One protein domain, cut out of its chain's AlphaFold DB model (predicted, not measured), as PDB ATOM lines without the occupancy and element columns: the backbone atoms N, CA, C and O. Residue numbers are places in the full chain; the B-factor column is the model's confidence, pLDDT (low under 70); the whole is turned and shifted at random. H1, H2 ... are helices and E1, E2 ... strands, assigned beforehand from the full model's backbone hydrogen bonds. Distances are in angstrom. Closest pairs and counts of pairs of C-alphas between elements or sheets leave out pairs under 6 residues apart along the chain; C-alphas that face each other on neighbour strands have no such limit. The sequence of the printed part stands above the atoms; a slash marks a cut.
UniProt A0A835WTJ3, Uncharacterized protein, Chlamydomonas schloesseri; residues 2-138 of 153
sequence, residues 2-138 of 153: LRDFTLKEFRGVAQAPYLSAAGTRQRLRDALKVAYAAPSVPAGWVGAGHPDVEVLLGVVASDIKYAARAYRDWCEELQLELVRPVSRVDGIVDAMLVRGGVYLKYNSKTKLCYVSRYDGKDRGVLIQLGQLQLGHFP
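AT A GLANCE: This is residues 2 to 138 of the 153 residues of an uncharacterized protein of Chlamydomonas schloesseri (UniProt A0A835WTJ3). A twisted wall of five antiparallel strands has helix H3 packed along one face, over E1 and E4, and the longer H2 farther off that face, over E4 and E5. Short H1 packs beside edge strand E5 on the opposite face, while at the other edge residues 86 to 87 of a long link pair with E3. The printed part has 137 residues, with three named helices and five named strands in the order H1 H2 E1 H3 E2 E3 E4 E5; the sheet's order is E3 E2 E1 E4 E5, and the class is mixed. The whole is compact, with a radius of gyration of the C-alphas of 15.2 A and spans of 42 by 38 by 22 A.

HOW THE PARTS SIT: H1, residues 2 to 10, comes closest to E5, residues 132 to 137, at the C-alphas of Thr 6 and Gly 135, 4.9 A apart. H2, residues 22 to 37, only just touches H1, with 3 pairs of C-alphas within 8 A, closest Leu 2 and Ala 31 at 7.0 A. H3, residues 64 to 77, is on the same face as H2 but apart from it; their heights over the sheet are 8.9 A and 11.4 A. H3 runs along E1, residues 55 to 61, at 27 degrees on the local plane, their closest C-alphas being Ala 61 and Ala 67, 5.3 A. Within hydrogen-bond range are N 59 of E1 and O 104 of E2, residues 102 to 107, at 2.8 A; N 105 of E2 and O 114 of E3, residues 113 to 117, at 2.9 A; N 58 of E1 and O 126 of E4, residues 124 to 129, at 2.9 A; and N 134 and O 127 of the hairpin E4 and E5, at 2.9 A. In H1, H2 and H3 every O i to N i+4 pair is within range.

IN THESE COORDINATES: H1 begins at C-alpha 2 (120.907, 131.485, 174.384). From first to last C-alpha H2 measures 22.6 A, H3 19.8 A and E1 19.4 A. E5 ends at C-alpha 137 (130.264, 133.929, 172.359).

THE WHOLE: The C-alphas farthest apart, Gly 23 and Gly 91, are 45.0 A apart. The printed part has no cut; the links H1 to H2, H2 to E1 and H3 to E2 are long. Residues 39 to 42 have pLDDT under 70.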
ATOM      1  N   LEU A   2     119.794 131.794 175.308       92.00
ATOM      2  CA  LEU A   2     120.907 131.485 174.384       92.00
ATOM      3  C   LEU A   2     120.563 131.678 172.897       92.00
ATOM      4  O   LEU A   2     121.360 132.233 172.149       92.00
ATOM      5  N   ARG A   3     119.354 131.275 172.480       91.62
ATOM      6  CA  ARG A   3     118.859 131.502 171.111       91.62
ATOM      7  C   ARG A   3     118.678 132.986 170.776       91.62
ATOM      8  O   ARG A   3     119.001 133.382 169.667       91.62
ATOM      9  N   ASP A   4     118.201 133.795 171.724       92.88
ATOM     10  CA  ASP A   4     118.037 135.244 171.517       92.88
ATOM     11  C   ASP A   4     119.396 135.940 171.408       92.88
ATOM     12  O   ASP A   4     119.620 136.702 170.476       92.88
ATOM     13  N   PHE A   5     120.330 135.598 172.302       94.38
ATOM     14  CA  PHE A   5     121.724 136.048 172.237       94.38
ATOM     15  C   PHE A   5     122.349 135.737 170.868       94.38
ATOM     16  O   PHE A   5     122.847 136.626 170.182       94.38
ATOM     17  N   THR A   6     122.240 134.475 170.443       92.81
ATOM     18  CA  THR A   6     122.755 133.978 169.159       92.81
ATOM     19  C   THR A   6     122.134 134.738 167.982       92.81
ATOM     20  O   THR A   6     122.838 135.204 167.092       92.81
ATOM     21  N   LEU A   7     120.812 134.928 167.990       92.25
ATOM     22  CA  LEU A   7     120.108 135.647 166.929       92.25
ATOM     23  C   LEU A   7     120.506 137.127 166.858       92.25
ATOM     24  O   LEU A   7     120.646 137.664 165.760       92.25
ATOM     25  N   LYS A   8     120.680 137.788 168.007       91.56
ATOM     26  CA  LYS A   8     121.182 139.167 168.062       91.56
ATOM     27  C   LYS A   8     122.590 139.265 167.498       91.56
ATOM     28  O   LYS A   8     122.850 140.196 166.743       91.56
ATOM     29  N   GLU A   9     123.440 138.281 167.785       91.25
ATOM     30  CA  GLU A   9     124.824 138.299 167.313       91.25
ATOM     31  C   GLU A   9     124.899 138.183 165.799       91.25
ATOM     32  O   GLU A   9     125.510 139.022 165.143       91.25
ATOM     33  N   PHE A  10     124.172 137.229 165.218       88.31
ATOM     34  CA  PHE A  10     124.100 137.094 163.763       88.31
ATOM     35  C   PHE A  10     123.509 138.318 163.059       88.31
ATOM     36  O   PHE A  10     123.782 138.544 161.883       88.31
ATOM     37  N   ARG A  11     122.696 139.115 163.758       90.06
ATOM     38  CA  ARG A  11     122.126 140.362 163.234       90.06
ATOM     39  C   ARG A  11     123.008 141.587 163.495       90.06
ATOM     40  O   ARG A  11     122.608 142.684 163.118       90.06
ATOM     41  N   GLY A  12     124.158 141.430 164.158       86.00
ATOM     42  CA  GLY A  12     125.013 142.547 164.570       86.00
ATOM     43  C   GLY A  12     124.325 143.504 165.549       86.00
ATOM     44  O   GLY A  12     124.633 144.694 165.584       86.00
ATOM     45  N   VAL A  13     123.345 143.013 166.310       89.38
ATOM     46  CA  VAL A  13     122.583 143.804 167.278       89.38
ATOM     47  C   VAL A  13     123.330 143.829 168.605       89.38
ATOM     48  O   VAL A  13     123.895 142.826 169.034       89.38
ATOM     49  N   ALA A  14     123.285 144.972 169.294       85.12
ATOM     50  CA  ALA A  14     123.865 145.106 170.623       85.12
ATOM     51  C   ALA A  14     123.393 143.979 171.560       85.12
ATOM     52  O   ALA A  14     122.195 143.727 171.716       85.12
ATOM     53  N   GLN A  15     124.343 143.350 172.251       89.94
ATOM     54  CA  GLN A  15     124.097 142.217 173.148       89.94
ATOM     55  C   GLN A  15     123.484 142.618 174.498       89.94
ATOM     56  O   GLN A  15     123.739 141.988 175.525       89.94
ATOM     57  N   ALA A  16     122.680 143.681 174.534       84.94
ATOM     58  CA  ALA A  16     121.956 144.080 175.728       84.94
ATOM     59  C   ALA A  16     120.740 143.151 175.960       84.94
ATOM     60  O   ALA A  16     120.016 142.813 175.014       84.94
ATOM     61  N   PRO A  17     120.485 142.721 177.212       85.69
ATOM     62  CA  PRO A  17     121.271 142.969 178.428       85.69
ATOM     63  C   PRO A  17     122.360 141.906 178.696       85.69
ATOM     64  O   PRO A  17     123.011 141.935 179.735       85.69
ATOM     65  N   TYR A  18     122.544 140.923 177.815       91.44
ATOM     66  CA  TYR A  18     123.344 139.718 178.063       91.44
ATOM     67  C   TYR A  18     124.811 139.974 178.404       91.44
ATOM     68  O   TYR A  18     125.344 139.302 179.282       91.44
ATOM     69  N   LEU A  19     125.446 140.954 177.758       90.62
ATOM     70  CA  LEU A  19     126.848 141.302 178.020       90.62
ATOM     71  C   LEU A  19     127.029 142.596 178.830       90.62
ATOM     72  O   LEU A  19     128.156 142.933 179.194       90.62
ATOM     73  N   SER A  20     125.942 143.301 179.160       90.38
ATOM     74  CA  SER A  20     126.007 144.656 179.724       90.38
ATOM     75  C   SER A  20     126.453 144.720 181.188       90.38
ATOM     76  O   SER A  20     126.902 145.770 181.633       90.38
ATOM     77  N   ALA A  21     126.339 143.630 181.951       92.69
ATOM     78  CA  ALA A  21     126.692 143.589 183.369       92.69
ATOM     79  C   ALA A  21     127.270 142.226 183.768       92.69
ATOM     80  O   ALA A  21     126.945 141.199 183.174       92.69
ATOM     81  N   ALA A  22     128.083 142.193 184.828       91.06
ATOM     82  CA  ALA A  22     128.686 140.950 185.318       91.06
ATOM     83  C   ALA A  22     127.629 139.876 185.643       91.06
ATOM     84  O   ALA A  22     127.757 138.725 185.232       91.06
ATOM     85  N   GLY A  23     126.527 140.263 186.295       93.31
ATOM     86  CA  GLY A  23     125.445 139.335 186.635       93.31
ATOM     87  C   GLY A  23     124.667 138.800 185.425       93.31
ATOM     88  O   GLY A  23     124.147 137.688 185.470       93.31
ATOM     89  N   THR A  24     124.567 139.546 184.319       93.38
ATOM     90  CA  THR A  24     123.942 139.024 183.089       93.38
ATOM     91  C   THR A  24     124.883 138.112 182.316       93.38
ATOM     92  O   THR A  24     124.427 137.077 181.829       93.38
ATOM     93  N   ARG A  25     126.186 138.417 182.302       95.31
ATOM     94  CA  ARG A  25     127.211 137.523 181.745       95.31
ATOM     95  C   ARG A  25     127.268 136.195 182.489       95.31
ATOM     96  O   ARG A  25     127.294 135.146 181.851       95.31
ATOM     97  N   GLN A  26     127.184 136.226 183.821       95.31
ATOM     98  CA  GLN A  26     127.126 135.005 184.624       95.31
ATOM     99  C   GLN A  26     125.890 134.166 184.291       95.31
ATOM    100  O   GLN A  26     126.024 132.986 183.987       95.31
ATOM    101  N   ARG A  27     124.704 134.781 184.219       95.19
ATOM    102  CA  ARG A  27     123.481 134.069 183.816       95.19
ATOM    103  C   ARG A  27     123.573 133.462 182.416       95.19
ATOM    104  O   ARG A  27     122.999 132.403 182.182       95.19
ATOM    105  N   LEU A  28     124.278 134.112 181.489       95.50
ATOM    106  CA  LEU A  28     124.509 133.563 180.153       95.50
ATOM    107  C   LEU A  28     125.401 132.312 180.206       95.50
ATOM    108  O   LEU A  28     125.084 131.325 179.540       95.50
ATOM    109  N   ARG A  29     126.470 132.325 181.019       96.38
ATOM    110  CA  ARG A  29     127.309 131.140 181.286       96.38
ATOM    111  C   ARG A  29     126.499 130.013 181.914       96.38
ATOM    112  O   ARG A  29     126.558 128.888 181.432       96.38
ATOM    113  N   ASP A  30     125.707 130.318 182.936       94.94
ATOM    114  CA  ASP A  30     124.884 129.323 183.630       94.94
ATOM    115  C   ASP A  30     123.856 128.703 182.675       94.94
ATOM    116  O   ASP A  30     123.703 127.484 182.625       94.94
ATOM    117  N   ALA A  31     123.209 129.523 181.838       93.88
ATOM    118  CA  ALA A  31     122.286 129.037 180.819       93.88
ATOM    119  C   ALA A  31     122.971 128.082 179.830       93.88
ATOM    120  O   ALA A  31     122.380 127.064 179.468       93.88
ATOM    121  N   LEU A  32     124.202 128.385 179.402       94.50
ATOM    122  CA  LEU A  32     124.979 127.498 178.534       94.50
ATOM    123  C   LEU A  32     125.291 126.168 179.228       94.50
ATOM    124  O   LEU A  32     125.086 125.121 178.622       94.50
ATOM    125  N   LYS A  33     125.728 126.195 180.493       93.50
ATOM    126  CA  LYS A  33     126.015 124.978 181.270       93.50
ATOM    127  C   LYS A  33     124.771 124.108 181.439       93.50
ATOM    128  O   LYS A  33     124.854 122.896 181.280       93.50
ATOM    129  N   VAL A  34     123.609 124.718 181.677       91.62
ATOM    130  CA  VAL A  34     122.324 123.999 181.723       91.62
ATOM    131  C   VAL A  34     122.002 123.358 180.372       91.62
ATOM    132  O   VAL A  34     121.643 122.184 180.329       91.62
ATOM    133  N   ALA A  35     122.159 124.095 179.268       90.56
ATOM    134  CA  ALA A  35     121.923 123.562 177.924       90.56
ATOM    135  C   ALA A  35     122.892 122.425 177.558       90.56
ATOM    136  O   ALA A  35     122.504 121.495 176.860       90.56
ATOM    137  N   TYR A  36     124.134 122.491 178.040       92.12
ATOM    138  CA  TYR A  36     125.129 121.437 177.877       92.12
ATOM    139  C   TYR A  36     124.794 120.190 178.712       92.12
ATOM    140  O   TYR A  36     124.794 119.079 178.186       92.12
ATOM    141  N   ALA A  37     124.448 120.353 179.991       89.50
ATOM    142  CA  ALA A  37     124.206 119.235 180.901       89.50
ATOM    143  C   ALA A  37     122.912 118.464 180.593       89.50
ATOM    144  O   ALA A  37     122.887 117.239 180.696       89.50
ATOM    145  N   ALA A  38     121.834 119.158 180.223       82.75
ATOM    146  CA  ALA A  38     120.527 118.532 180.062       82.75
ATOM    147  C   ALA A  38     120.315 117.986 178.636       82.75
ATOM    148  O   ALA A  38     120.571 118.709 177.670       82.75
ATOM    149  N   PRO A  39     119.780 116.764 178.466       67.00
ATOM    150  CA  PRO A  39     119.330 116.296 177.161       67.00
ATOM    151  C   PRO A  39     118.208 117.203 176.646       67.00
ATOM    152  O   PRO A  39     117.216 117.459 177.329       67.00
ATOM    153  N   SER A  40     118.361 117.698 175.420       66.62
ATOM    154  CA  SER A  40     117.368 118.540 174.755       66.62
ATOM    155  C   SER A  40     116.821 117.787 173.550       66.62
ATOM    156  O   SER A  40     117.357 117.884 172.441       66.62
ATOM    157  N   VAL A  41     115.702 117.090 173.772       62.84
ATOM    158  CA  VAL A  41     114.979 116.281 172.775       62.84
ATOM    159  C   VAL A  41     114.786 116.995 171.422       62.84
ATOM    160  O   VAL A  41     115.037 116.368 170.396       62.84
ATOM    161  N   PRO A  42     114.443 118.302 171.346       65.44
ATOM    162  CA  PRO A  42     114.144 118.938 170.059       65.44
ATOM    163  C   PRO A  42     115.331 119.106 169.100       65.44
ATOM    164  O   PRO A  42     115.114 119.370 167.924       65.44
ATOM    165  N   ALA A  43     116.573 119.025 169.586       73.88
ATOM    166  CA  ALA A  43     117.771 119.286 168.779       73.88
ATOM    167  C   ALA A  43     118.675 118.053 168.632       73.88
ATOM    168  O   ALA A  43     119.816 118.183 168.196       73.88
ATOM    169  N   GLY A  44     118.201 116.870 169.039       80.19
ATOM    170  CA  GLY A  44     119.019 115.655 169.058       80.19
ATOM    171  C   GLY A  44     120.208 115.727 170.024       80.19
ATOM    172  O   GLY A  44     121.146 114.948 169.892       80.19
ATOM    173  N   TRP A  45     120.202 116.669 170.975       88.38
ATOM    174  CA  TRP A  45     121.232 116.750 172.007       88.38
ATOM    175  C   TRP A  45     120.928 115.743 173.111       88.38
ATOM    176  O   TRP A  45     119.891 115.826 173.773       88.38
ATOM    177  N   VAL A  46     121.850 114.808 173.310       84.38
ATOM    178  CA  VAL A  46     121.710 113.670 174.231       84.38
ATOM    179  C   VAL A  46     122.201 113.965 175.654       84.38
ATOM    180  O   VAL A  46     122.073 113.113 176.527       84.38
ATOM    181  N   GLY A  47     122.702 115.180 175.906       83.19
ATOM    182  CA  GLY A  47     123.252 115.583 177.201       83.19
ATOM    183  C   GLY A  47     124.738 115.254 177.355       83.19
ATOM    184  O   GLY A  47     125.295 114.409 176.648       83.19
ATOM    185  N   ALA A  48     125.385 115.940 178.298       84.00
ATOM    186  CA  ALA A  48     126.757 115.643 178.686       84.00
ATOM    187  C   ALA A  48     126.857 114.229 179.296       84.00
ATOM    188  O   ALA A  48     125.988 113.810 180.058       84.00
ATOM    189  N   GLY A  49     127.916 113.487 178.959       80.19
ATOM    190  CA  GLY A  49     128.178 112.143 179.496       80.19
ATOM    191  C   GLY A  49     127.518 110.980 178.745       80.19
ATOM    192  O   GLY A  49     127.835 109.827 179.031       80.19
ATOM    193  N   HIS A  50     126.656 111.241 177.758       84.12
ATOM    194  CA  HIS A  50     126.149 110.184 176.881       84.12
ATOM    195  C   HIS A  50     127.265 109.678 175.935       84.12
ATOM    196  O   HIS A  50     127.993 110.507 175.391       84.12
ATOM    197  N   PRO A  51     127.399 108.363 175.658       82.19
ATOM    198  CA  PRO A  51     128.464 107.831 174.791       82.19
ATOM    199  C   PRO A  51     128.501 108.441 173.383       82.19
ATOM    200  O   PRO A  51     129.564 108.626 172.797       82.19
ATOM    201  N   ASP A  52     127.329 108.790 172.852       83.12
ATOM    202  CA  ASP A  52     127.195 109.414 171.532       83.12
ATOM    203  C   ASP A  52     127.315 110.939 171.514       83.12
ATOM    204  O   ASP A  52     127.096 111.545 170.464       83.12
ATOM    205  N   VAL A  53     127.663 111.563 172.640       87.31
ATOM    206  CA  VAL A  53     127.770 113.017 172.732       87.31
ATOM    207  C   VAL A  53     128.822 113.564 171.757       87.31
ATOM    208  O   VAL A  53     129.975 113.134 171.727       87.31
ATOM    209  N   GLU A  54     128.425 114.547 170.953       92.88
ATOM    210  CA  GLU A  54     129.316 115.277 170.052       92.88
ATOM    211  C   GLU A  54     129.143 116.779 170.272       92.88
ATOM    212  O   GLU A  54     128.074 117.345 170.037       92.88
ATOM    213  N   VAL A  55     130.218 117.421 170.720       95.38
ATOM    214  CA  VAL A  55     130.340 118.871 170.827       95.38
ATOM    215  C   VAL A  55     131.275 119.339 169.729       95.38
ATOM    216  O   VAL A  55     132.415 118.875 169.631       95.38
ATOM    217  N   LEU A  56     130.815 120.296 168.927       97.69
ATOM    218  CA  LEU A  56     131.682 120.992 167.982       97.69
ATOM    219  C   LEU A  56     131.957 122.397 168.492       97.69
ATOM    220  O   LEU A  56     131.029 123.119 168.848       97.69
ATOM    221  N   LEU A  57     133.224 122.794 168.461       98.62
ATOM    222  CA  LEU A  57     133.638 124.170 168.703       98.62
ATOM    223  C   LEU A  57     134.197 124.768 167.412       98.62
ATOM    224  O   LEU A  57     134.901 124.102 166.648       98.62
ATOM    225  N   GLY A  58     133.870 126.031 167.175       98.56
ATOM    226  CA  GLY A  58     134.486 126.866 166.154       98.56
ATOM    227  C   GLY A  58     134.931 128.172 166.789       98.56
ATOM    228  O   GLY A  58     134.086 128.958 167.201       98.56
ATOM    229  N   VAL A  59     136.234 128.405 166.886       98.69
ATOM    230  CA  VAL A  59     136.792 129.626 167.469       98.69
ATOM    231  C   VAL A  59     137.335 130.498 166.355       98.69
ATOM    232  O   VAL A  59     138.212 130.080 165.604       98.69
ATOM    233  N   VAL A  60     136.832 131.721 166.267       98.31
ATOM    234  CA  VAL A  60     137.259 132.718 165.293       98.31
ATOM    235  C   VAL A  60     137.975 133.842 166.032       98.31
ATOM    236  O   VAL A  60     137.390 134.494 166.899       98.31
ATOM    237  N   ALA A  61     139.242 134.087 165.709       98.25
ATOM    238  CA  ALA A  61     140.047 135.088 166.403       98.25
ATOM    239  C   ALA A  61     140.973 135.855 165.456       98.25
ATOM    240  O   ALA A  61     141.228 135.435 164.334       98.25
ATOM    241  N   SER A  62     141.489 136.994 165.918       97.50
ATOM    242  CA  SER A  62     142.469 137.803 165.180       97.50
ATOM    243  C   SER A  62     143.896 137.250 165.224       97.50
ATOM    244  O   SER A  62     144.728 137.711 164.450       97.50
ATOM    245  N   ASP A  63     144.180 136.322 166.138       96.94
ATOM    246  CA  ASP A  63     145.479 135.673 166.316       96.94
ATOM    247  C   ASP A  63     145.283 134.315 167.004       96.94
ATOM    248  O   ASP A  63     144.366 134.137 167.820       96.94
ATOM    249  N   ILE A  64     146.169 133.364 166.704       97.62
ATOM    250  CA  ILE A  64     146.126 132.008 167.257       97.62
ATOM    251  C   ILE A  64     146.183 131.970 168.784       97.62
ATOM    252  O   ILE A  64     145.533 131.128 169.398       97.62
ATOM    253  N   LYS A  65     146.870 132.909 169.440       96.81
ATOM    254  CA  LYS A  65     146.949 132.950 170.906       96.81
ATOM    255  C   LYS A  65     145.586 133.191 171.542       96.81
ATOM    256  O   LYS A  65     145.298 132.604 172.581       96.81
ATOM    257  N   TYR A  66     144.748 134.032 170.936       97.38
ATOM    258  CA  TYR A  66     143.395 134.277 171.436       97.38
ATOM    259  C   TYR A  66     142.483 133.081 171.180       97.38
ATOM    260  O   TYR A  66     141.732 132.690 172.074       97.38
ATOM    261  N   ALA A  67     142.586 132.464 169.997       98.00
ATOM    262  CA  ALA A  67     141.820 131.262 169.688       98.00
ATOM    263  C   ALA A  67     142.172 130.104 170.631       98.00
ATOM    264  O   ALA A  67     141.278 129.474 171.186       98.00
ATOM    265  N   ALA A  68     143.464 129.863 170.863       98.00
ATOM    266  CA  ALA A  68     143.950 128.786 171.717       98.00
ATOM    267  C   ALA A  68     143.559 128.971 173.194       98.00
ATOM    268  O   ALA A  68     143.240 127.992 173.863       98.00
ATOM    269  N   ARG A  69     143.544 130.216 173.700       97.88
ATOM    270  CA  ARG A  69     143.039 130.522 175.053       97.88
ATOM    271  C   ARG A  69     141.561 130.183 175.180       97.88
ATOM    272  O   ARG A  69     141.208 129.365 176.019       97.88
ATOM    273  N   ALA A  70     140.735 130.757 174.302       98.31
ATOM    274  CA  ALA A  70     139.299 130.512 174.310       98.31
ATOM    275  C   ALA A  70     139.004 129.014 174.161       98.31
ATOM    276  O   ALA A  70     138.249 128.456 174.944       98.31
ATOM    277  N   TYR A  71     139.660 128.336 173.219       98.38
ATOM    278  CA  TYR A  71     139.532 126.893 173.040       98.38
ATOM    279  C   TYR A  71     139.815 126.115 174.333       98.38
ATOM    280  O   TYR A  71     138.977 125.316 174.749       98.38
ATOM    281  N   ARG A  72     140.941 126.390 175.005       98.25
ATOM    282  CA  ARG A  72     141.265 125.761 176.290       98.25
ATOM    283  C   ARG A  72     140.196 126.039 177.338       98.25
ATOM    284  O   ARG A  72     139.729 125.095 177.960       98.25
ATOM    285  N   ASP A  73     139.801 127.294 177.527       98.19
ATOM    286  CA  ASP A  73     138.846 127.653 178.581       98.19
ATOM    287  C   ASP A  73     137.483 126.981 178.365       98.19
ATOM    288  O   ASP A  73     136.843 126.542 179.317       98.19
ATOM    289  N   TRP A  74     137.063 126.837 177.105       98.19
ATOM    290  CA  TRP A  74     135.861 126.089 176.744       98.19
ATOM    291  C   TRP A  74     136.011 124.585 176.982       98.19
ATOM    292  O   TRP A  74     135.081 123.964 177.489       98.19
ATOM    293  N   CYS A  75     137.158 123.992 176.645       97.56
ATOM    294  CA  CYS A  75     137.425 122.586 176.950       97.56
ATOM    295  C   CYS A  75     137.439 122.320 178.458       97.56
ATOM    296  O   CYS A  75     136.787 121.381 178.900       97.56
ATOM    297  N   GLU A  76     138.120 123.151 179.248       96.62
ATOM    298  CA  GLU A  76     138.177 123.021 180.708       96.62
ATOM    299  C   GLU A  76     136.780 123.098 181.330       96.62
ATOM    300  O   GLU A  76     136.391 122.222 182.100       96.62
ATOM    301  N   GLU A  77     136.007 124.122 180.966       96.75
ATOM    302  CA  GLU A  77     134.686 124.347 181.548       96.75
ATOM    303  C   GLU A  77     133.671 123.263 181.158       96.75
ATOM    304  O   GLU A  77     132.829 122.875 181.962       96.75
ATOM    305  N   LEU A  78     133.755 122.749 179.930       95.44
ATOM    306  CA  LEU A  78     132.879 121.678 179.450       95.44
ATOM    307  C   LEU A  78     133.449 120.279 179.722       95.44
ATOM    308  O   LEU A  78     132.881 119.301 179.249       95.44
ATOM    309  N   GLN A  79     134.563 120.177 180.455       95.31
ATOM    310  CA  GLN A  79     135.245 118.915 180.763       95.31
ATOM    311  C   GLN A  79     135.560 118.077 179.508       95.31
ATOM    312  O   GLN A  79     135.487 116.849 179.509       95.31
ATOM    313  N   LEU A  80     135.903 118.755 178.414       95.25
ATOM    314  CA  LEU A  80     136.301 118.145 177.153       95.25
ATOM    315  C   LEU A  80     137.816 117.966 177.122       95.25
ATOM    316  O   LEU A  80     138.577 118.810 177.593       95.25
ATOM    317  N   GLU A  81     138.260 116.886 176.491       95.94
ATOM    318  CA  GLU A  81     139.681 116.661 176.249       95.94
ATOM    319  C   GLU A  81     140.272 117.783 175.390       95.94
ATOM    320  O   GLU A  81     139.771 118.079 174.296       95.94
ATOM    321  N   LEU A  82     141.360 118.369 175.881       97.19
ATOM    322  CA  LEU A  82     142.125 119.370 175.162       97.19
ATOM    323  C   LEU A  82     143.063 118.684 174.161       97.19
ATOM    324  O   LEU A  82     144.032 118.038 174.549       97.19
ATOM    325  N   VAL A  83     142.792 118.852 172.869       97.75
ATOM    326  CA  VAL A  83     143.556 118.228 171.784       97.75
ATOM    327  C   VAL A  83     144.415 119.282 171.094       97.75
ATOM    328  O   VAL A  83     143.921 120.351 170.728       97.75
ATOM    329  N   ARG A  84     145.700 118.974 170.872       97.44
ATOM    330  CA  ARG A  84     146.610 119.857 170.130       97.44
ATOM    331  C   ARG A  84     146.075 120.097 168.710       97.44
ATOM    332  O   ARG A  84     145.876 119.126 167.978       97.44
ATOM    333  N   PRO A  85     145.868 121.357 168.289       98.00
ATOM    334  CA  PRO A  85     145.434 121.638 166.932       98.00
ATOM    335  C   PRO A  85     146.555 121.367 165.928       98.00
ATOM    336  O   PRO A  85     147.707 121.748 166.146       98.00
ATOM    337  N   VAL A  86     146.198 120.777 164.788       98.00
ATOM    338  CA  VAL A  86     147.082 120.701 163.617       98.00
ATOM    339  C   VAL A  86     146.868 121.900 162.696       98.00
ATOM    340  O   VAL A  86     145.770 122.454 162.611       98.00
ATOM    341  N   SER A  87     147.906 122.316 161.980       98.25
ATOM    342  CA  SER A  87     147.784 123.375 160.978       98.25
ATOM    343  C   SER A  87     147.170 122.833 159.684       98.25
ATOM    344  O   SER A  87     147.541 121.763 159.207       98.25
ATOM    345  N   ARG A  88     146.246 123.595 159.092       97.94
ATOM    346  CA  ARG A  88     145.761 123.438 157.709       97.94
ATOM    347  C   ARG A  88     146.187 124.606 156.820       97.94
ATOM    348  O   ARG A  88     145.520 124.916 155.837       97.94
ATOM    349  N   VAL A  89     147.243 125.310 157.209       97.50
ATOM    350  CA  VAL A  89     147.813 126.410 156.431       97.50
ATOM    351  C   VAL A  89     149.063 125.906 155.727       97.50
ATOM    352  O   VAL A  89     149.975 125.397 156.380       97.50
ATOM    353  N   ASP A  90     149.104 126.072 154.407       95.94
ATOM    354  CA  ASP A  90     150.214 125.610 153.578       95.94
ATOM    355  C   ASP A  90     151.559 126.143 154.083       95.94
ATOM    356  O   ASP A  90     151.717 127.330 154.386       95.94
ATOM    357  N   GLY A  91     152.536 125.242 154.192       96.50
ATOM    358  CA  GLY A  91     153.892 125.561 154.642       96.50
ATOM    359  C   GLY A  91     154.044 125.825 156.145       96.50
ATOM    360  O   GLY A  91     155.160 126.082 156.592       96.50
ATOM    361  N   ILE A  92     152.975 125.744 156.943       97.12
ATOM    362  CA  ILE A  92     153.034 125.922 158.399       97.12
ATOM    363  C   ILE A  92     152.744 124.583 159.074       97.12
ATOM    364  O   ILE A  92     151.613 124.110 159.032       97.12
ATOM    365  N   VAL A  93     153.752 123.986 159.716       94.44
ATOM    366  CA  VAL A  93     153.607 122.705 160.435       94.44
ATOM    367  C   VAL A  93     152.950 122.911 161.800       94.44
ATOM    368  O   VAL A  93     151.976 122.240 162.138       94.44
ATOM    369  N   ASP A  94     153.461 123.865 162.579       95.94
ATOM    370  CA  ASP A  94     152.930 124.173 163.903       95.94
ATOM    371  C   ASP A  94     151.782 125.184 163.808       95.94
ATOM    372  O   ASP A  94     151.976 126.336 163.412       95.94
ATOM    373  N   ALA A  95     150.583 124.763 164.215       96.88
ATOM    374  CA  ALA A  95     149.395 125.610 164.251       96.88
ATOM    375  C   ALA A  95     149.615 126.896 165.063       96.88
ATOM    376  O   ALA A  95     149.066 127.940 164.711       96.88
ATOM    377  N   MET A  96     150.459 126.850 166.099       96.81
ATOM    378  CA  MET A  96     150.766 127.999 166.958       96.81
ATOM    379  C   MET A  96     151.622 129.074 166.271       96.81
ATOM    380  O   MET A  96     151.787 130.167 166.817       96.81
ATOM    381  N   LEU A  97     152.129 128.803 165.062       96.62
ATOM    382  CA  LEU A  97     152.877 129.755 164.235       96.62
ATOM    383  C   LEU A  97     152.019 130.438 163.162       96.62
ATOM    384  O   LEU A  97     152.518 131.327 162.464       96.62
ATOM    385  N   VAL A  98     150.741 130.066 163.022       97.12
ATOM    386  CA  VAL A  98     149.829 130.719 162.075       97.12
ATOM    387  C   VAL A  98     149.669 132.195 162.449       97.12
ATOM    388  O   VAL A  98     149.389 132.545 163.595       97.12
ATOM    389  N   ARG A  99     149.864 133.075 161.462       96.56
ATOM    390  CA  ARG A  99     149.775 134.532 161.620       96.56
ATOM    391  C   ARG A  99     148.453 135.067 161.081       96.56
ATOM    392  O   ARG A  99     147.958 134.576 160.068       96.56
ATOM    393  N   GLY A 100     147.964 136.132 161.713       96.88
ATOM    394  CA  GLY A 100     146.732 136.816 161.322       96.88
ATOM    395  C   GLY A 100     145.477 136.138 161.864       96.88
ATOM    396  O   GLY A 100     145.538 135.367 162.822       96.88
ATOM    397  N   GLY A 101     144.336 136.455 161.248       98.00
ATOM    398  CA  GLY A 101     143.048 135.892 161.633       98.00
ATOM    399  C   GLY A 101     143.000 134.378 161.436       98.00
ATOM    400  O   GLY A 101     143.483 133.852 160.430       98.00
ATOM    401  N   VAL A 102     142.416 133.674 162.404       98.62
ATOM    402  CA  VAL A 102     142.347 132.211 162.418       98.62
ATOM    403  C   VAL A 102     140.945 131.694 162.709       98.62
ATOM    404  O   VAL A 102     140.169 132.313 163.442       98.62
ATOM    405  N   TYR A 103     140.673 130.510 162.168       98.69
ATOM    406  CA  TYR A 103     139.572 129.647 162.559       98.69
ATOM    407  C   TYR A 103     140.136 128.360 163.158       98.69
ATOM    408  O   TYR A 103     140.878 127.642 162.489       98.69
ATOM    409  N   LEU A 104     139.787 128.069 164.411       98.75
ATOM    410  CA  LEU A 104     140.094 126.811 165.085       98.75
ATOM    411  C   LEU A 104     138.818 125.971 165.170       98.75
ATOM    412  O   LEU A 104     137.828 126.396 165.765       98.75
ATOM    413  N   LYS A 105     138.844 124.770 164.592       98.69
ATOM    414  CA  LYS A 105     137.758 123.787 164.678       98.69
ATOM    415  C   LYS A 105     138.145 122.690 165.653       98.69
ATOM    416  O   LYS A 105     139.238 122.147 165.540       98.69
ATOM    417  N   TYR A 106     137.214 122.303 166.518       98.75
ATOM    418  CA  TYR A 106     137.334 121.120 167.364       98.75
ATOM    419  C   TYR A 106     136.060 120.270 167.311       98.75
ATOM    420  O   TYR A 106     134.950 120.805 167.238       98.75
ATOM    421  N   ASN A 107     136.226 118.950 167.345       98.06
ATOM    422  CA  ASN A 107     135.161 117.964 167.483       98.06
ATOM    423  C   ASN A 107     135.494 117.022 168.649       98.06
ATOM    424  O   ASN A 107     136.501 116.314 168.605       98.06
ATOM    425  N   SER A 108     134.639 116.984 169.673       96.81
ATOM    426  CA  SER A 108     134.889 116.194 170.884       96.81
ATOM    427  C   SER A 108     134.836 114.682 170.674       96.81
ATOM    428  O   SER A 108     135.471 113.954 171.437       96.81
ATOM    429  N   LYS A 109     134.089 114.209 169.665       95.06
ATOM    430  CA  LYS A 109     133.886 112.786 169.361       95.06
ATOM    431  C   LYS A 109     135.022 112.238 168.505       95.06
ATOM    432  O   LYS A 109     135.651 111.255 168.874       95.06
ATOM    433  N   THR A 110     135.324 112.900 167.389       96.69
ATOM    434  CA  THR A 110     136.374 112.453 166.452       96.69
ATOM    435  C   THR A 110     137.775 112.914 166.840       96.69
ATOM    436  O   THR A 110     138.746 112.482 166.226       96.69
ATOM    437  N   LYS A 111     137.888 113.821 167.822       97.12
ATOM    438  CA  LYS A 111     139.138 114.486 168.226       97.12
ATOM    439  C   LYS A 111     139.800 115.286 167.103       97.12
ATOM    440  O   LYS A 111     140.944 115.711 167.232       97.12
ATOM    441  N   LEU A 112     139.074 115.554 166.014       98.00
ATOM    442  CA  LEU A 112     139.534 116.450 164.966       98.00
ATOM    443  C   LEU A 112     139.728 117.849 165.564       98.00
ATOM    444  O   LEU A 112     138.757 118.477 165.983       98.00
ATOM    445  N   CYS A 113     140.966 118.339 165.561       98.62
ATOM    446  CA  CYS A 113     141.322 119.673 166.030       98.62
ATOM    447  C   CYS A 113     142.270 120.328 165.026       98.62
ATOM    448  O   CYS A 113     143.364 119.812 164.795       98.62
ATOM    449  N   TYR A 114     141.870 121.431 164.393       98.56
ATOM    450  CA  TYR A 114     142.720 122.102 163.408       98.56
ATOM    451  C   TYR A 114     142.572 123.617 163.403       98.56
ATOM    452  O   TYR A 114     141.551 124.154 163.826       98.56
ATOM    453  N   VAL A 115     143.580 124.285 162.846       98.69
ATOM    454  CA  VAL A 115     143.615 125.729 162.613       98.69
ATOM    455  C   VAL A 115     143.773 126.016 161.125       98.69
ATOM    456  O   VAL A 115     144.643 125.453 160.465       98.69
ATOM    457  N   SER A 116     142.957 126.925 160.601       98.44
ATOM    458  CA  SER A 116     143.099 127.502 159.264       98.44
ATOM    459  C   SER A 116     143.135 129.027 159.338       98.44
ATOM    460  O   SER A 116     142.757 129.620 160.352       98.44
ATOM    461  N   ARG A 117     143.560 129.682 158.251       98.06
ATOM    462  CA  ARG A 117     143.393 131.135 158.115       98.06
ATOM    463  C   ARG A 117     141.913 131.499 158.078       98.06
ATOM    464  O   ARG A 117     141.085 130.720 157.602       98.06
ATOM    465  N   TYR A 118     141.601 132.680 158.590       98.00
ATOM    466  CA  TYR A 118     140.268 133.252 158.548       98.00
ATOM    467  C   TYR A 118     140.349 134.760 158.315       98.00
ATOM    468  O   TYR A 118     140.748 135.521 159.197       98.00
ATOM    469  N   ASP A 119     139.912 135.176 157.130       95.25
ATOM    470  CA  ASP A 119     139.920 136.577 156.692       95.25
ATOM    471  C   ASP A 119     138.560 137.272 156.895       95.25
ATOM    472  O   ASP A 119     138.375 138.436 156.542       95.25
ATOM    473  N   GLY A 120     137.585 136.560 157.468       93.75
ATOM    474  CA  GLY A 120     136.266 137.105 157.761       93.75
ATOM    475  C   GLY A 120     136.256 138.074 158.948       93.75
ATOM    476  O   GLY A 120     137.249 138.284 159.660       93.75
ATOM    477  N   LYS A 121     135.085 138.672 159.178       92.00
ATOM    478  CA  LYS A 121     134.892 139.729 160.181       92.00
ATOM    479  C   LYS A 121     134.465 139.205 161.552       92.00
ATOM    480  O   LYS A 121     134.661 139.913 162.535       92.00
ATOM    481  N   ASP A 122     133.926 137.989 161.627       93.31
ATOM    482  CA  ASP A 122     133.375 137.447 162.872       93.31
ATOM    483  C   ASP A 122     134.476 137.180 163.897       93.31
ATOM    484  O   ASP A 122     135.616 136.886 163.536       93.31
ATOM    485  N   ARG A 123     134.159 137.264 165.188       96.00
ATOM    486  CA  ARG A 123     135.070 136.898 166.279       96.00
ATOM    487  C   ARG A 123     134.276 136.243 167.398       96.00
ATOM    488  O   ARG A 123     133.154 136.647 167.675       96.00
ATOM    489  N   GLY A 124     134.878 135.269 168.069       97.69
ATOM    490  CA  GLY A 124     134.264 134.566 169.190       97.69
ATOM    491  C   GLY A 124     134.173 133.062 168.982       97.69
ATOM    492  O   GLY A 124     134.860 132.494 168.136       97.69
ATOM    493  N   VAL A 125     133.343 132.415 169.791       98.50
ATOM    494  CA  VAL A 125     133.210 130.958 169.848       98.50
ATOM    495  C   VAL A 125     131.804 130.539 169.446       98.50
ATOM    496  O   VAL A 125     130.823 130.981 170.038       98.50
ATOM    497  N   LEU A 126     131.706 129.660 168.458       98.00
ATOM    498  CA  LEU A 126     130.512 128.881 168.170       98.00
ATOM    499  C   LEU A 126     130.607 127.542 168.888       98.00
ATOM    500  O   LEU A 126     131.645 126.879 168.833       98.00
ATOM    501  N   ILE A 127     129.503 127.130 169.498       97.31
ATOM    502  CA  ILE A 127     129.317 125.776 170.014       97.31
ATOM    503  C   ILE A 127     128.126 125.130 169.321       97.31
ATOM    504  O   ILE A 127     127.078 125.755 169.149       97.31
ATOM    505  N   GLN A 128     128.287 123.870 168.937       95.56
ATOM    506  CA  GLN A 128     127.215 123.040 168.413       95.56
ATOM    507  C   GLN A 128     126.966 121.860 169.352       95.56
ATOM    508  O   GLN A 128     127.892 121.113 169.671       95.56
ATOM    509  N   LEU A 129     125.708 121.716 169.771       93.06
ATOM    510  CA  LEU A 129     125.179 120.659 170.629       93.06
ATOM    511  C   LEU A 129     124.085 119.913 169.848       93.06
ATOM    512  O   LEU A 129     122.942 120.372 169.767       93.06
ATOM    513  N   GLY A 130     124.434 118.798 169.200       89.00
ATOM    514  CA  GLY A 130     123.539 118.145 168.237       89.00
ATOM    515  C   GLY A 130     123.231 119.068 167.050       89.00
ATOM    516  O   GLY A 130     124.138 119.526 166.358       89.00
ATOM    517  N   GLN A 131     121.956 119.383 166.825       88.94
ATOM    518  CA  GLN A 131     121.500 120.342 165.806       88.94
ATOM    519  C   GLN A 131     121.436 121.794 166.318       88.94
ATOM    520  O   GLN A 131     121.109 122.711 165.567       88.94
ATOM    521  N   LEU A 132     121.715 122.036 167.605       90.25
ATOM    522  CA  LEU A 132     121.673 123.371 168.195       90.25
ATOM    523  C   LEU A 132     123.033 124.062 168.061       90.25
ATOM    524  O   LEU A 132     123.967 123.715 168.774       90.25
ATOM    525  N   GLN A 133     123.121 125.083 167.210       93.56
ATOM    526  CA  GLN A 133     124.282 125.974 167.135       93.56
ATOM    527  C   GLN A 133     124.033 127.264 167.926       93.56
ATOM    528  O   GLN A 133     122.976 127.885 167.791       93.56
ATOM    529  N   LEU A 134     125.006 127.678 168.737       95.38
ATOM    530  CA  LEU A 134     124.948 128.872 169.582       95.38
ATOM    531  C   LEU A 134     126.224 129.709 169.442       95.38
ATOM    532  O   LEU A 134     127.317 129.156 169.327       95.38
ATOM    533  N   GLY A 135     126.083 131.034 169.522       95.31
ATOM    534  CA  GLY A 135     127.191 131.994 169.477       95.31
ATOM    535  C   GLY A 135     127.067 133.020 168.339       95.31
ATOM    536  O   GLY A 135     126.012 133.147 167.731       95.31
ATOM    537  N   HIS A 136     128.108 133.791 168.031       96.62
ATOM    538  CA  HIS A 136     129.445 133.746 168.625       96.62
ATOM    539  C   HIS A 136     129.454 134.264 170.071       96.62
ATOM    540  O   HIS A 136     128.996 135.363 170.369       96.62
ATOM    541  N   PHE A 137     129.984 133.473 171.000       97.25
ATOM    542  CA  PHE A 137     130.264 133.929 172.359       97.25
ATOM    543  C   PHE A 137     131.606 134.674 172.410       97.25
ATOM    544  O   PHE A 137     132.503 134.346 171.633       97.25
ATOM    545  N   PRO A 138     131.800 135.634 173.332       96.50
ATOM    546  CA  PRO A 138     133.077 136.331 173.483       96.50
ATOM    547  C   PRO A 138     134.265 135.374 173.672       96.50
ATOM    548  O   PRO A 138     134.143 134.345 174.331       96.50
TER     549      PRO A 138